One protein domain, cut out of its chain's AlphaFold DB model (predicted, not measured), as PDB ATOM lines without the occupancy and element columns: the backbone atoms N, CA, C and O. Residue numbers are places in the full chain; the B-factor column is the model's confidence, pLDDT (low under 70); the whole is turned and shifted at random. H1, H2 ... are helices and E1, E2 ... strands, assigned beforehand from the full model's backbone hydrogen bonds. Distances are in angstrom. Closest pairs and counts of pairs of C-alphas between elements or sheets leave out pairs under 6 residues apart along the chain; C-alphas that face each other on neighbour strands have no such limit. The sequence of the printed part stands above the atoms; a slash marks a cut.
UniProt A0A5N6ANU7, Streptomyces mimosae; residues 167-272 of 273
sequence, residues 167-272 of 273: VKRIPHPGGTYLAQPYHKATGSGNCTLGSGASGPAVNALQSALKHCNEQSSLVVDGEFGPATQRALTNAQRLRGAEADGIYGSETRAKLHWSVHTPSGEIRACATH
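This is residues 167 to 272 of the 273 residues of a protein of Streptomyces mimosae (UniProt A0A5N6ANU7). A strongly twisted sheet of two strand hairpins has helix H1 packed over it, while a longer helix, H2, packs on H1 away from the sheet and the short H3 lies near the last residues of H2. Two long loops, residues 183 to 199 and 213 to 225, join E2 to H1 and H1 to H2. The printed part has 106 residues, in the order E1, E2, H1, H2, H3, E3, E4; the sheet, E1 - E2 - E3 - E4, is antiparallel and the class is mixed. It is compact, with a radius of gyration of the C-alphas of 12.5 A and spans of 35 by 31 by 25 A.

E1, residues 167 to 172, begins at C-alpha 167 (192.119, 116.862, 156.604), and E2 is residues 176 to 182, 18.2 A long. H1, residues 200 to 212, is 17.5 A long, and H2, residues 226 to 239, 19.8 A. H3 is residues 249 to 254, E3 257 to 260, and E4 266 to 270, ending at C-alpha 270 (184.700, 125.284, 145.039).

In hairpin E1 and E2, N 168 and O 180 are 2.8 A apart; across E2 and E3, N 260 and O 177 are 2.8 A apart; in hairpin E3 and E4, N 257 and O 270 are 2.8 A apart. H1 is on the sheet at a height of 8.0 A, in two layers, a helix on one face of a sheet; its closest C-alpha pair with E2 is Pro 181 and Ala 201, 4.6 A. H1 touches H2 with residues 206 to 209 alone, at a steep tilt of 52 degrees, the closest C-alphas being Gln 206 and Thr 228, 6.8 A. H2 only just touches H3, with 3 pairs of C-alphas within 8 A, using residues 236 to 239 alone; the closest are Arg 239 and Lys 254, 5.8 A. In H1, H2 and H3 every O i to N i+4 pair is within hydrogen-bond range.

The C-alphas farthest apart, Gly 174 and Pro 226, are 36.3 A apart. The printed part has no cut, and the links E2 to H1 and H1 to H2 are long. No printed residue is under 70 in pLDDT.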
ATOM      1  N   VAL A 167     193.163 116.193 157.395       96.56
ATOM      2  CA  VAL A 167     192.119 116.862 156.604       96.56
ATOM      3  C   VAL A 167     191.368 117.866 157.470       96.56
ATOM      4  O   VAL A 167     190.821 117.514 158.516       96.56
ATOM      5  N   LYS A 168     191.330 119.120 157.031       95.31
ATOM      6  CA  LYS A 168     190.585 120.203 157.662       95.31
ATOM      7  C   LYS A 168     189.225 120.318 156.988       95.31
ATOM      8  O   LYS A 168     189.145 120.425 155.765       95.31
ATOM      9  N   ARG A 169     188.164 120.303 157.797       95.25
ATOM     10  CA  ARG A 169     186.790 120.580 157.362       95.25
ATOM     11  C   ARG A 169     186.552 122.074 157.497       95.25
ATOM     12  O   ARG A 169     186.399 122.575 158.608       95.25
ATOM     13  N   ILE A 170     186.582 122.784 156.381       93.75
ATOM     14  CA  ILE A 170     186.417 124.235 156.364       93.75
ATOM     15  C   ILE A 170     184.940 124.543 156.109       93.75
ATOM     16  O   ILE A 170     184.430 124.095 155.080       93.75
ATOM     17  N   PRO A 171     184.244 125.270 157.001       94.88
ATOM     18  CA  PRO A 171     182.842 125.622 156.803       94.88
ATOM     19  C   PRO A 171     182.607 126.325 155.461       94.88
ATOM     20  O   PRO A 171     183.352 127.225 155.077       94.88
ATOM     21  N   HIS A 172     181.558 125.915 154.756       92.88
ATOM     22  CA  HIS A 172     181.136 126.465 153.471       92.88
ATOM     23  C   HIS A 172     179.618 126.736 153.505       92.88
ATOM     24  O   HIS A 172     178.892 126.040 154.229       92.88
ATOM     25  N   PRO A 173     179.098 127.739 152.768       92.69
ATOM     26  CA  PRO A 173     177.686 128.112 152.816       92.69
ATOM     27  C   PRO A 173     176.699 126.940 152.685       92.69
ATOM     28  O   PRO A 173     176.944 125.938 152.006       92.69
ATOM     29  N   GLY A 174     175.553 127.071 153.358       90.56
ATOM     30  CA  GLY A 174     174.503 126.050 153.358       90.56
ATOM     31  C   GLY A 174     174.848 124.797 154.170       90.56
ATOM     32  O   GLY A 174     174.500 123.696 153.750       90.56
ATOM     33  N   GLY A 175     175.571 124.956 155.287       92.81
ATOM     34  CA  GLY A 175     175.896 123.866 156.219       92.81
ATOM     35  C   GLY A 175     176.844 122.808 155.648       92.81
ATOM     36  O   GLY A 175     176.847 121.672 156.114       92.81
ATOM     37  N   THR A 176     177.619 123.157 154.620       95.88
ATOM     38  CA  THR A 176     178.571 122.244 153.974       95.88
ATOM     39  C   THR A 176     179.994 122.512 154.420       95.88
ATOM     40  O   THR A 176     180.253 123.456 155.167       95.88
ATOM     41  N   TYR A 177     180.929 121.669 153.995       95.25
ATOM     42  CA  TYR A 177     182.341 121.894 154.263       95.25
ATOM     43  C   TYR A 177     183.229 121.532 153.075       95.25
ATOM     44  O   TYR A 177     182.945 120.596 152.331       95.25
ATOM     45  N   LEU A 178     184.334 122.258 152.926       95.56
ATOM     46  CA  LEU A 178     185.445 121.885 152.054       95.56
ATOM     47  C   LEU A 178     186.388 120.957 152.820       95.56
ATOM     48  O   LEU A 178     186.675 121.202 153.994       95.56
ATOM     49  N   ALA A 179     186.884 119.914 152.163       94.94
ATOM     50  CA  ALA A 179     187.925 119.045 152.703       94.94
ATOM     51  C   ALA A 179     189.283 119.438 152.108       94.94
ATOM     52  O   ALA A 179     189.472 119.332 150.899       94.94
ATOM     53  N   GLN A 180     190.221 119.899 152.943       95.56
ATOM     54  CA  GLN A 180     191.566 120.291 152.498       95.56
ATOM     55  C   GLN A 180     192.670 119.659 153.353       95.56
ATOM     56  O   GLN A 180     192.494 119.543 154.566       95.56
ATOM     57  N   PRO A 181     193.825 119.309 152.764       96.19
ATOM     58  CA  PRO A 181     195.030 118.969 153.506       96.19
ATOM     59  C   PRO A 181     195.444 120.082 154.474       96.19
ATOM     60  O   PRO A 181     195.391 121.270 154.147       96.19
ATOM     61  N   TYR A 182     195.870 119.693 155.668       95.50
ATOM     62  CA  TYR A 182     196.490 120.594 156.635       95.50
ATOM     63  C   TYR A 182     197.527 119.843 157.469       95.50
ATOM     64  O   TYR A 182     197.510 118.611 157.547       95.50
ATOM     65  N   HIS A 183     198.415 120.596 158.106       95.25
ATOM     66  CA  HIS A 183     199.368 120.067 159.070       95.25
ATOM     67  C   HIS A 183     198.749 120.097 160.469       95.25
ATOM     68  O   HIS A 183     198.404 121.173 160.971       95.25
ATOM     69  N   LYS A 184     198.597 118.933 161.108       93.75
ATOM     70  CA  LYS A 184     197.918 118.818 162.406       93.75
ATOM     71  C   LYS A 184     198.647 119.569 163.508       93.75
ATOM     72  O   LYS A 184     197.992 120.249 164.291       93.75
ATOM     73  N   ALA A 185     199.978 119.498 163.536       91.19
ATOM     74  CA  ALA A 185     200.758 120.105 164.613       91.19
ATOM     75  C   ALA A 185     200.669 121.640 164.625       91.19
ATOM     76  O   ALA A 185     200.723 122.242 165.690       91.19
ATOM     77  N   THR A 186     200.492 122.283 163.463       89.94
ATOM     78  CA  THR A 186     200.364 123.752 163.377       89.94
ATOM     79  C   THR A 186     198.938 124.231 163.097       89.94
ATOM     80  O   THR A 186     198.681 125.432 163.128       89.94
ATOM     81  N   GLY A 187     198.003 123.337 162.761       89.94
ATOM     82  CA  GLY A 187     196.638 123.690 162.343       89.94
ATOM     83  C   GLY A 187     196.551 124.434 160.996       89.94
ATOM     84  O   GLY A 187     195.461 124.868 160.591       89.94
ATOM     85  N   SER A 188     197.684 124.586 160.304       90.12
ATOM     86  CA  SER A 188     197.838 125.394 159.096       90.12
ATOM     87  C   SER A 188     197.581 124.581 157.831       90.12
ATOM     88  O   SER A 188     198.030 123.444 157.711       90.12
ATOM     89  N   GLY A 189     196.904 125.189 156.854       90.44
ATOM     90  CA  GLY A 189     196.809 124.643 155.494       90.44
ATOM     91  C   GLY A 189     198.055 124.922 154.644       90.44
ATOM     92  O   GLY A 189     198.127 124.479 153.501       90.44
ATOM     93  N   ASN A 190     199.010 125.716 155.145       91.69
ATOM     94  CA  ASN A 190     200.285 125.976 154.473       91.69
ATOM     95  C   ASN A 190     201.243 124.822 154.793       91.69
ATOM     96  O   ASN A 190     202.093 124.938 155.672       91.69
ATOM     97  N   CYS A 191     201.031 123.699 154.120       94.31
ATOM     98  CA  CYS A 191     201.798 122.471 154.261       94.31
ATOM     99  C   CYS A 191     202.034 121.860 152.877       94.31
ATOM    100  O   CYS A 191     201.381 122.268 151.908       94.31
ATOM    101  N   THR A 192     202.953 120.902 152.782       95.56
ATOM    102  CA  THR A 192     203.279 120.250 151.508       95.56
ATOM    103  C   THR A 192     202.809 118.802 151.428       95.56
ATOM    104  O   THR A 192     202.824 118.089 152.434       95.56
ATOM    105  N   LEU A 193     202.413 118.371 150.222       96.25
ATOM    106  CA  LEU A 193     202.290 116.962 149.835       96.25
ATOM    107  C   LEU A 193     203.108 116.669 148.573       96.25
ATOM    108  O   LEU A 193     203.317 117.544 147.745       96.25
ATOM    109  N   GLY A 194     203.540 115.431 148.393       94.19
ATOM    110  CA  GLY A 194     204.504 115.030 147.375       94.19
ATOM    111  C   GLY A 194     204.808 113.540 147.479       94.19
ATOM    112  O   GLY A 194     204.227 112.840 148.311       94.19
ATOM    113  N   SER A 195     205.702 113.055 146.623       93.69
ATOM    114  CA  SER A 195     205.955 111.625 146.440       93.69
ATOM    115  C   SER A 195     206.365 110.904 147.725       93.69
ATOM    116  O   SER A 195     207.178 111.405 148.499       93.69
ATOM    117  N   GLY A 196     205.803 109.711 147.934       92.19
ATOM    118  CA  GLY A 196     206.075 108.864 149.106       92.19
ATOM    119  C   GLY A 196     205.189 109.157 150.318       92.19
ATOM    120  O   GLY A 196     205.236 108.441 151.313       92.19
ATOM    121  N   ALA A 197     204.349 110.179 150.236       95.12
ATOM    122  CA  ALA A 197     203.409 110.488 151.290       95.12
ATOM    123  C   ALA A 197     202.180 109.610 151.281       95.12
ATOM    124  O   ALA A 197     201.729 109.164 150.229       95.12
ATOM    125  N   SER A 198     201.566 109.471 152.445       96.44
ATOM    126  CA  SER A 198     200.346 108.699 152.574       96.44
ATOM    127  C   SER A 198     199.429 109.233 153.667       96.44
ATOM    128  O   SER A 198     199.810 110.058 154.504       96.44
ATOM    129  N   GLY A 199     198.181 108.773 153.640       96.44
ATOM    130  CA  GLY A 199     197.202 109.009 154.690       96.44
ATOM    131  C   GLY A 199     196.084 109.986 154.312       96.44
ATOM    132  O   GLY A 199     195.844 110.271 153.133       96.44
ATOM    133  N   PRO A 200     195.357 110.513 155.317       97.06
ATOM    134  CA  PRO A 200     194.114 111.254 155.099       97.06
ATOM    135  C   PRO A 200     194.283 112.507 154.234       97.06
ATOM    136  O   PRO A 200     193.416 112.829 153.425       97.06
ATOM    137  N   ALA A 201     195.411 113.206 154.383       96.94
ATOM    138  CA  ALA A 201     195.721 114.394 153.595       96.94
ATOM    139  C   ALA A 201     195.813 114.075 152.093       96.94
ATOM    140  O   ALA A 201     195.260 114.804 151.269       96.94
ATOM    141  N   VAL A 202     196.447 112.954 151.736       97.94
ATOM    142  CA  VAL A 202     196.556 112.504 150.342       97.94
ATOM    143  C   VAL A 202     195.195 112.070 149.805       97.94
ATOM    144  O   VAL A 202     194.843 112.442 148.688       97.94
ATOM    145  N   ASN A 203     194.387 111.379 150.611       97.62
ATOM    146  CA  ASN A 203     193.029 110.987 150.229       97.62
ATOM    147  C   ASN A 203     192.159 112.209 149.863       97.62
ATOM    148  O   ASN A 203     191.512 112.226 148.814       97.62
ATOM    149  N   ALA A 204     192.210 113.273 150.675       96.94
ATOM    150  CA  ALA A 204     191.502 114.519 150.381       96.94
ATOM    151  C   ALA A 204     192.000 115.182 149.086       96.94
ATOM    152  O   ALA A 204     191.189 115.640 148.279       96.94
ATOM    153  N   LEU A 205     193.319 115.200 148.859       97.81
ATOM    154  CA  LEU A 205     193.897 115.713 147.618       97.81
ATOM    155  C   LEU A 205     193.430 114.903 146.401       97.81
ATOM    156  O   LEU A 205     192.948 115.482 145.431       97.81
ATOM    157  N   GLN A 206     193.530 113.577 146.447       98.12
ATOM    158  CA  GLN A 206     193.121 112.695 145.351       98.12
ATOM    159  C   GLN A 206     191.627 112.803 145.048       98.12
ATOM    160  O   GLN A 206     191.246 112.848 143.881       98.12
ATOM    161  N   SER A 207     190.783 112.904 146.079       97.62
ATOM    162  CA  SER A 207     189.348 113.144 145.918       97.62
ATOM    163  C   SER A 207     189.089 114.459 145.174       97.62
ATOM    164  O   SER A 207     188.378 114.479 144.165       97.62
ATOM    165  N   ALA A 208     189.747 115.547 145.584       97.25
ATOM    166  CA  ALA A 208     189.644 116.827 144.892       97.25
ATOM    167  C   ALA A 208     190.158 116.750 143.444       97.25
ATOM    168  O   ALA A 208     189.519 117.276 142.531       97.25
ATOM    169  N   LEU A 209     191.280 116.069 143.194       97.81
ATOM    170  CA  LEU A 209     191.813 115.870 141.843       97.81
ATOM    171  C   LEU A 209     190.815 115.122 140.953       97.81
ATOM    172  O   LEU A 209     190.494 115.586 139.854       97.81
ATOM    173  N   LYS A 210     190.278 114.009 141.460       97.75
ATOM    174  CA  LYS A 210     189.347 113.141 140.742       97.75
ATOM    175  C   LYS A 210     188.031 113.836 140.415       97.75
ATOM    176  O   LYS A 210     187.579 113.784 139.273       97.75
ATOM    177  N   HIS A 211     187.419 114.476 141.408       96.69
ATOM    178  CA  HIS A 211     186.053 114.990 141.295       96.69
ATOM    179  C   HIS A 211     185.981 116.444 140.825       96.69
ATOM    180  O   HIS A 211     185.009 116.819 140.175       96.69
ATOM    181  N   CYS A 212     186.993 117.259 141.125       96.81
ATOM    182  CA  CYS A 212     186.927 118.708 140.934       96.81
ATOM    183  C   CYS A 212     188.005 119.279 140.010       96.81
ATOM    184  O   CYS A 212     187.945 120.463 139.666       96.81
ATOM    185  N   ASN A 213     188.987 118.478 139.588       97.06
ATOM    186  CA  ASN A 213     190.086 118.937 138.732       97.06
ATOM    187  C   ASN A 213     190.349 118.008 137.539       97.06
ATOM    188  O   ASN A 213     191.474 117.910 137.056       97.06
ATOM    189  N   GLU A 214     189.291 117.361 137.044       96.69
ATOM    190  CA  GLU A 214     189.281 116.654 135.754       96.69
ATOM    191  C   GLU A 214     190.232 115.441 135.689       96.69
ATOM    192  O   GLU A 214     190.596 114.990 134.607       96.69
ATOM    193  N   GLN A 215     190.608 114.864 136.839       97.19
ATOM    194  CA  GLN A 215     191.449 113.659 136.920       97.19
ATOM    195  C   GLN A 215     190.610 112.404 137.219       97.19
ATOM    196  O   GLN A 215     190.906 111.647 138.142       97.19
ATOM    197  N   SER A 216     189.532 112.177 136.463       95.00
ATOM    198  CA  SER A 216     188.518 111.142 136.753       95.00
ATOM    199  C   SER A 216     189.060 109.704 136.820       95.00
ATOM    200  O   SER A 216     188.503 108.868 137.538       95.00
ATOM    201  N   SER A 217     190.160 109.422 136.117       95.06
ATOM    202  CA  SER A 217     190.850 108.126 136.110       95.06
ATOM    203  C   SER A 217     191.733 107.875 137.335       95.06
ATOM    204  O   SER A 217     192.197 106.750 137.519       95.06
ATOM    205  N   LEU A 218     191.965 108.882 138.184       97.25
ATOM    206  CA  LEU A 218     192.769 108.734 139.392       97.25
ATOM    207  C   LEU A 218     192.044 107.853 140.422       97.25
ATOM    208  O   LEU A 218     190.834 107.985 140.645       97.25
ATOM    209  N   VAL A 219     192.794 106.958 141.060       96.81
ATOM    210  CA  VAL A 219     192.332 106.153 142.195       96.81
ATOM    211  C   VAL A 219     192.571 106.934 143.486       96.81
ATOM    212  O   VAL A 219     193.565 107.640 143.617       96.81
ATOM    213  N   VAL A 220     191.626 106.841 144.420       97.25
ATOM    214  CA  VAL A 220     191.730 107.463 145.742       97.25
ATOM    215  C   VAL A 220     192.147 106.375 146.730       97.25
ATOM    216  O   VAL A 220     191.299 105.738 147.351       97.25
ATOM    217  N   ASP A 221     193.447 106.116 146.809       96.75
ATOM    218  CA  ASP A 221     194.068 105.088 147.660       96.75
ATOM    219  C   ASP A 221     194.738 105.677 148.916       96.75
ATOM    220  O   ASP A 221     195.065 104.953 149.851       96.75
ATOM    221  N   GLY A 222     194.876 107.003 148.988       96.81
ATOM    222  CA  GLY A 222     195.578 107.684 150.068       96.81
ATOM    223  C   GLY A 222     197.100 107.628 149.942       96.81
ATOM    224  O   GLY A 222     197.766 107.983 150.912       96.81
ATOM    225  N   GLU A 223     197.649 107.238 148.790       97.69
ATOM    226  CA  GLU A 223     199.087 107.171 148.522       97.69
ATOM    227  C   GLU A 223     199.522 108.160 147.431       97.69
ATOM    228  O   GLU A 223     198.992 108.245 146.317       97.69
ATOM    229  N   PHE A 224     200.554 108.940 147.732       97.75
ATOM    230  CA  PHE A 224     201.121 109.888 146.788       97.75
ATOM    231  C   PHE A 224     202.164 109.173 145.927       97.75
ATOM    232  O   PHE A 224     203.376 109.343 146.076       97.75
ATOM    233  N   GLY A 225     201.658 108.331 145.028       97.12
ATOM    234  CA  GLY A 225     202.445 107.647 144.010       97.12
ATOM    235  C   GLY A 225     202.572 108.433 142.694       97.12
ATOM    236  O   GLY A 225     202.028 109.535 142.550       97.12
ATOM    237  N   PRO A 226     203.230 107.844 141.677       97.44
ATOM    238  CA  PRO A 226     203.438 108.480 140.371       97.44
ATOM    239  C   PRO A 226     202.140 108.880 139.654       97.44
ATOM    240  O   PRO A 226     202.103 109.881 138.937       97.44
ATOM    241  N   ALA A 227     201.057 108.118 139.847       96.94
ATOM    242  CA  ALA A 227     199.746 108.450 139.292       96.94
ATOM    243  C   ALA A 227     199.181 109.740 139.909       96.94
ATOM    244  O   ALA A 227     198.758 110.633 139.173       96.94
ATOM    245  N   THR A 228     199.248 109.867 141.239       97.94
ATOM    246  CA  THR A 228     198.837 111.066 141.987       97.94
ATOM    247  C   THR A 228     199.671 112.277 141.588       97.94
ATOM    248  O   THR A 228     199.108 113.333 141.306       97.94
ATOM    249  N   GLN A 229     200.993 112.117 141.472       97.69
ATOM    250  CA  GLN A 229     201.889 113.190 141.037       97.69
ATOM    251  C   GLN A 229     201.525 113.700 139.635       97.69
ATOM    252  O   GLN A 229     201.338 114.898 139.444       97.69
ATOM    253  N   ARG A 230     201.344 112.799 138.658       97.75
ATOM    254  CA  ARG A 230     200.942 113.177 137.290       97.75
ATOM    255  C   ARG A 230     199.582 113.873 137.255       97.75
ATOM    256  O   ARG A 230     199.420 114.862 136.544       97.75
ATOM    257  N   ALA A 231     198.613 113.360 138.012       98.00
ATOM    258  CA  ALA A 231     197.289 113.958 138.123       98.00
ATOM    259  C   ALA A 231     197.357 115.367 138.737       98.00
ATOM    260  O   ALA A 231     196.700 116.287 138.247       98.00
ATOM    261  N   LEU A 232     198.198 115.553 139.759       97.94
ATOM    262  CA  LEU A 232     198.433 116.855 140.369       97.94
ATOM    263  C   LEU A 232     199.071 117.830 139.380       97.94
ATOM    264  O   LEU A 232     198.546 118.926 139.208       97.94
ATOM    265  N   THR A 233     200.124 117.422 138.671       98.06
ATOM    266  CA  THR A 233     200.770 118.246 137.638       98.06
ATOM    267  C   THR A 233     199.779 118.697 136.564       98.06
ATOM    268  O   THR A 233     199.783 119.861 136.160       98.06
ATOM    269  N   ASN A 234     198.891 117.811 136.107       97.75
ATOM    270  CA  ASN A 234     197.855 118.169 135.135       97.75
ATOM    271  C   ASN A 234     196.860 119.188 135.706       97.75
ATOM    272  O   ASN A 234     196.546 120.179 135.046       97.75
ATOM    273  N   ALA A 235     196.391 118.968 136.935       97.38
ATOM    274  CA  ALA A 235     195.482 119.887 137.609       97.38
ATOM    275  C   ALA A 235     196.132 121.257 137.862       97.38
ATOM    276  O   ALA A 235     195.488 122.283 137.655       97.38
ATOM    277  N   GLN A 236     197.411 121.295 138.237       97.44
ATOM    278  CA  GLN A 236     198.183 122.529 138.391       97.44
ATOM    279  C   GLN A 236     198.232 123.317 137.078       97.44
ATOM    280  O   GLN A 236     197.877 124.495 137.068       97.44
ATOM    281  N   ARG A 237     198.545 122.659 135.952       97.31
ATOM    282  CA  ARG A 237     198.519 123.293 134.617       97.31
ATOM    283  C   ARG A 237     197.141 123.850 134.275       97.31
ATOM    284  O   ARG A 237     197.036 124.984 133.818       97.31
ATOM    285  N   LEU A 238     196.089 123.075 134.528       95.81
ATOM    286  CA  LEU A 238     194.707 123.466 134.251       95.81
ATOM    287  C   LEU A 238     194.263 124.683 135.078       95.81
ATOM    288  O   LEU A 238     193.502 125.521 134.597       95.81
ATOM    289  N   ARG A 239     194.721 124.778 136.330       94.38
ATOM    290  CA  ARG A 239     194.361 125.855 137.264       94.38
ATOM    291  C   ARG A 239     195.354 127.026 137.253       94.38
ATOM    292  O   ARG A 239     195.184 127.967 138.025       94.38
ATOM    293  N   GLY A 240     196.369 126.986 136.388       93.62
ATOM    294  CA  GLY A 240     197.387 128.032 136.268       93.62
ATOM    295  C   GLY A 240     198.315 128.139 137.481       93.62
ATOM    296  O   GLY A 240     198.773 129.236 137.793       93.62
ATOM    297  N   ALA A 241     198.536 127.039 138.204       93.38
ATOM    298  CA  ALA A 241     199.556 126.916 139.245       93.38
ATOM    299  C   ALA A 241     200.900 126.482 138.645       93.38
ATOM    300  O   ALA A 241     200.936 125.954 137.529       93.38
ATOM    301  N   GLU A 242     201.989 126.657 139.394       93.56
ATOM    302  CA  GLU A 242     203.250 125.989 139.065       93.56
ATOM    303  C   GLU A 242     203.037 124.467 138.991       93.56
ATOM    304  O   GLU A 242     202.443 123.854 139.876       93.56
ATOM    305  N   ALA A 243     203.449 123.865 137.875       95.62
ATOM    306  CA  ALA A 243     203.182 122.466 137.548       95.62
ATOM    307  C   ALA A 243     204.347 121.556 137.959       95.62
ATOM    308  O   ALA A 243     204.884 120.808 137.137       95.62
ATOM    309  N   ASP A 244     204.744 121.656 139.221       94.44
ATOM    310  CA  ASP A 244     205.867 120.944 139.838       94.44
ATOM    311  C   ASP A 244     205.504 119.522 140.315       94.44
ATOM    312  O   ASP A 244     206.383 118.709 140.605       94.44
ATOM    313  N   GLY A 245     204.210 119.180 140.365       95.69
ATOM    314  CA  GLY A 245     203.731 117.917 140.929       95.69
ATOM    315  C   GLY A 245     203.864 117.832 142.452       95.69
ATOM    316  O   GLY A 245     203.738 116.738 143.005       95.69
ATOM    317  N   ILE A 246     204.087 118.961 143.125       96.31
ATOM    318  CA  ILE A 246     204.160 119.092 144.577       96.31
ATOM    319  C   ILE A 246     202.973 119.936 145.038       96.31
ATOM    320  O   ILE A 246     202.701 121.039 144.575       96.31
ATOM    321  N   TYR A 247     202.224 119.414 145.994       96.50
ATOM    322  CA  TYR A 247     201.173 120.186 146.625       96.50
ATOM    323  C   TYR A 247     201.808 121.170 147.603       96.50
ATOM    324  O   TYR A 247     202.510 120.758 148.521       96.50
ATOM    325  N   GLY A 248     201.509 122.453 147.442       94.50
ATOM    326  CA  GLY A 248     201.887 123.515 148.371       94.50
ATOM    327  C   GLY A 248     200.779 124.553 148.530       94.50
ATOM    328  O   GLY A 248     199.667 124.387 148.023       94.50
ATOM    329  N   SER A 249     201.085 125.660 149.209       92.88
ATOM    330  CA  SER A 249     200.132 126.753 149.464       92.88
ATOM    331  C   SER A 249     199.545 127.357 148.184       92.88
ATOM    332  O   SER A 249     198.342 127.614 148.132       92.88
ATOM    333  N   GLU A 250     200.356 127.535 147.139       92.62
ATOM    334  CA  GLU A 250     199.889 128.050 145.847       92.62
ATOM    335  C   GLU A 250     198.904 127.080 145.185       92.62
ATOM    336  O   GLU A 250     197.802 127.463 144.786       92.62
ATOM    337  N   THR A 251     199.273 125.800 145.136       95.12
ATOM    338  CA  THR A 251     198.416 124.752 144.583       95.12
ATOM    339  C   THR A 251     197.116 124.652 145.385       95.12
ATOM    340  O   THR A 251     196.037 124.574 144.798       95.12
ATOM    341  N   ARG A 252     197.173 124.765 146.720       94.94
ATOM    342  CA  ARG A 252     195.976 124.792 147.574       94.94
ATOM    343  C   ARG A 252     195.004 125.903 147.193       94.94
ATOM    344  O   ARG A 252     193.799 125.650 147.150       94.94
ATOM    345  N   ALA A 253     195.518 127.106 146.949       93.81
ATOM    346  CA  ALA A 253     194.711 128.279 146.626       93.81
ATOM    347  C   ALA A 253     194.075 128.203 145.228       93.81
ATOM    348  O   ALA A 253     193.017 128.788 145.006       93.81
ATOM    349  N   LYS A 254     194.703 127.486 144.289       94.94
ATOM    350  CA  LYS A 254     194.254 127.401 142.891       94.94
ATOM    351  C   LYS A 254     193.374 126.183 142.595       94.94
ATOM    352  O   LYS A 254     192.532 126.245 141.700       94.94
ATOM    353  N   LEU A 255     193.536 125.081 143.327       95.88
ATOM    354  CA  LEU A 255     192.719 123.883 143.131       95.88
ATOM    355  C   LEU A 255     191.264 124.093 143.560       95.88
ATOM    356  O   LEU A 255     190.961 124.751 144.558       95.88
ATOM    357  N   HIS A 256     190.354 123.452 142.829       96.44
ATOM    358  CA  HIS A 256     188.980 123.282 143.284       96.44
ATOM    359  C   HIS A 256     188.894 122.104 144.252       96.44
ATOM    360  O   HIS A 256     189.435 121.030 143.988       96.44
ATOM    361  N   TRP A 257     188.175 122.301 145.348       96.25
ATOM    362  CA  TRP A 257     188.002 121.336 146.426       96.25
ATOM    363  C   TRP A 257     186.575 120.807 146.449       96.25
ATOM    364  O   TRP A 257     185.632 121.537 146.134       96.25
ATOM    365  N   SER A 258     186.416 119.544 146.836       95.56
ATOM    366  CA  SER A 258     185.108 118.920 146.997       95.56
ATOM    367  C   SER A 258     184.358 119.543 148.179       95.56
ATOM    368  O   SER A 258     184.858 119.613 149.305       95.56
ATOM    369  N   VAL A 259     183.143 120.016 147.905       96.25
ATOM    370  CA  VAL A 259     182.181 120.506 148.895       96.25
ATOM    371  C   VAL A 259     181.337 119.324 149.345       96.25
ATOM    372  O   VAL A 259     180.609 118.743 148.541       96.25
ATOM    373  N   HIS A 260     181.407 119.004 150.630       96.38
ATOM    374  CA  HIS A 260     180.699 117.886 151.233       96.38
ATOM    375  C   HIS A 260     179.491 118.347 152.049       96.38
ATOM    376  O   HIS A 260     179.548 119.347 152.774       96.38
ATOM    377  N   THR A 261     178.398 117.594 151.971       96.06
ATOM    378  CA  THR A 261     177.271 117.698 152.907       96.06
ATOM    379  C   THR A 261     177.659 117.158 154.291       96.06
ATOM    380  O   THR A 261     178.651 116.437 154.413       96.06
ATOM    381  N   PRO A 262     176.879 117.430 155.357       93.75
ATOM    382  CA  PRO A 262     177.096 116.801 156.662       93.75
ATOM    383  C   PRO A 262     177.099 115.265 156.629       93.75
ATOM    384  O   PRO A 262     177.756 114.655 157.467       93.75
ATOM    385  N   SER A 263     176.412 114.655 155.653       93.19
ATOM    386  CA  SER A 263     176.399 113.206 155.413       93.19
ATOM    387  C   SER A 263     177.618 112.684 154.635       93.19
ATOM    388  O   SER A 263     177.754 111.476 154.480       93.19
ATOM    389  N   GLY A 264     178.514 113.561 154.165       91.44
ATOM    390  CA  GLY A 264     179.761 113.206 153.473       91.44
ATOM    391  C   GLY A 264     179.681 113.184 151.942       91.44
ATOM    392  O   GLY A 264     180.711 113.032 151.284       91.44
ATOM    393  N   GLU A 265     178.500 113.392 151.360       94.00
ATOM    394  CA  GLU A 265     178.289 113.408 149.908       94.00
ATOM    395  C   GLU A 265     178.943 114.634 149.257       94.00
ATOM    396  O   GLU A 265     178.795 115.755 149.747       94.00
ATOM    397  N   ILE A 266     179.638 114.434 148.133       93.81
ATOM    398  CA  ILE A 266     180.193 115.531 147.331       93.81
ATOM    399  C   ILE A 266     179.059 116.191 146.546       93.81
ATOM    400  O   ILE A 266     178.511 115.599 145.620       93.81
ATOM    401  N   ARG A 267     178.737 117.440 146.885       94.88
ATOM    402  CA  ARG A 267     177.646 118.204 146.259       94.88
ATOM    403  C   ARG A 267     178.130 119.158 145.169       94.88
ATOM    404  O   ARG A 267     177.388 119.467 144.245       94.88
ATOM    405  N   ALA A 268     179.339 119.695 145.318       94.00
ATOM    406  CA  ALA A 268     179.883 120.708 144.421       94.00
ATOM    407  C   ALA A 268     181.413 120.768 144.502       94.00
ATOM    408  O   ALA A 268     182.035 120.120 145.342       94.00
ATOM    409  N   CYS A 269     182.001 121.602 143.650       95.31
ATOM    410  CA  CYS A 269     183.414 121.944 143.672       95.31
ATOM    411  C   CYS A 269     183.561 123.450 143.881       95.31
ATOM    412  O   CYS A 269     182.880 124.226 143.210       95.31
ATOM    413  N   ALA A 270     184.441 123.869 144.789       94.69
ATOM    414  CA  ALA A 270     184.700 125.284 145.039       94.69
ATOM    415  C   ALA A 270     186.165 125.542 145.410       94.69
ATOM    416  O   ALA A 270     186.844 124.696 145.988       94.69
ATOM    417  N   THR A 271     186.658 126.730 145.079       91.69
ATOM    418  CA  THR A 271     187.973 127.225 145.504       91.69
ATOM    419  C   THR A 271     187.855 127.880 146.878       91.69
ATOM    420  O   THR A 271     186.877 128.576 147.156       91.69
ATOM    421  N   HIS A 272     188.855 127.689 147.738       73.25
ATOM    422  CA  HIS A 272     188.924 128.414 149.005       73.25
ATOM    423  C   HIS A 272     189.567 129.780 148.757       73.25
ATOM    424  O   HIS A 272     190.783 129.855 148.580       73.25
TER     425      HIS A 272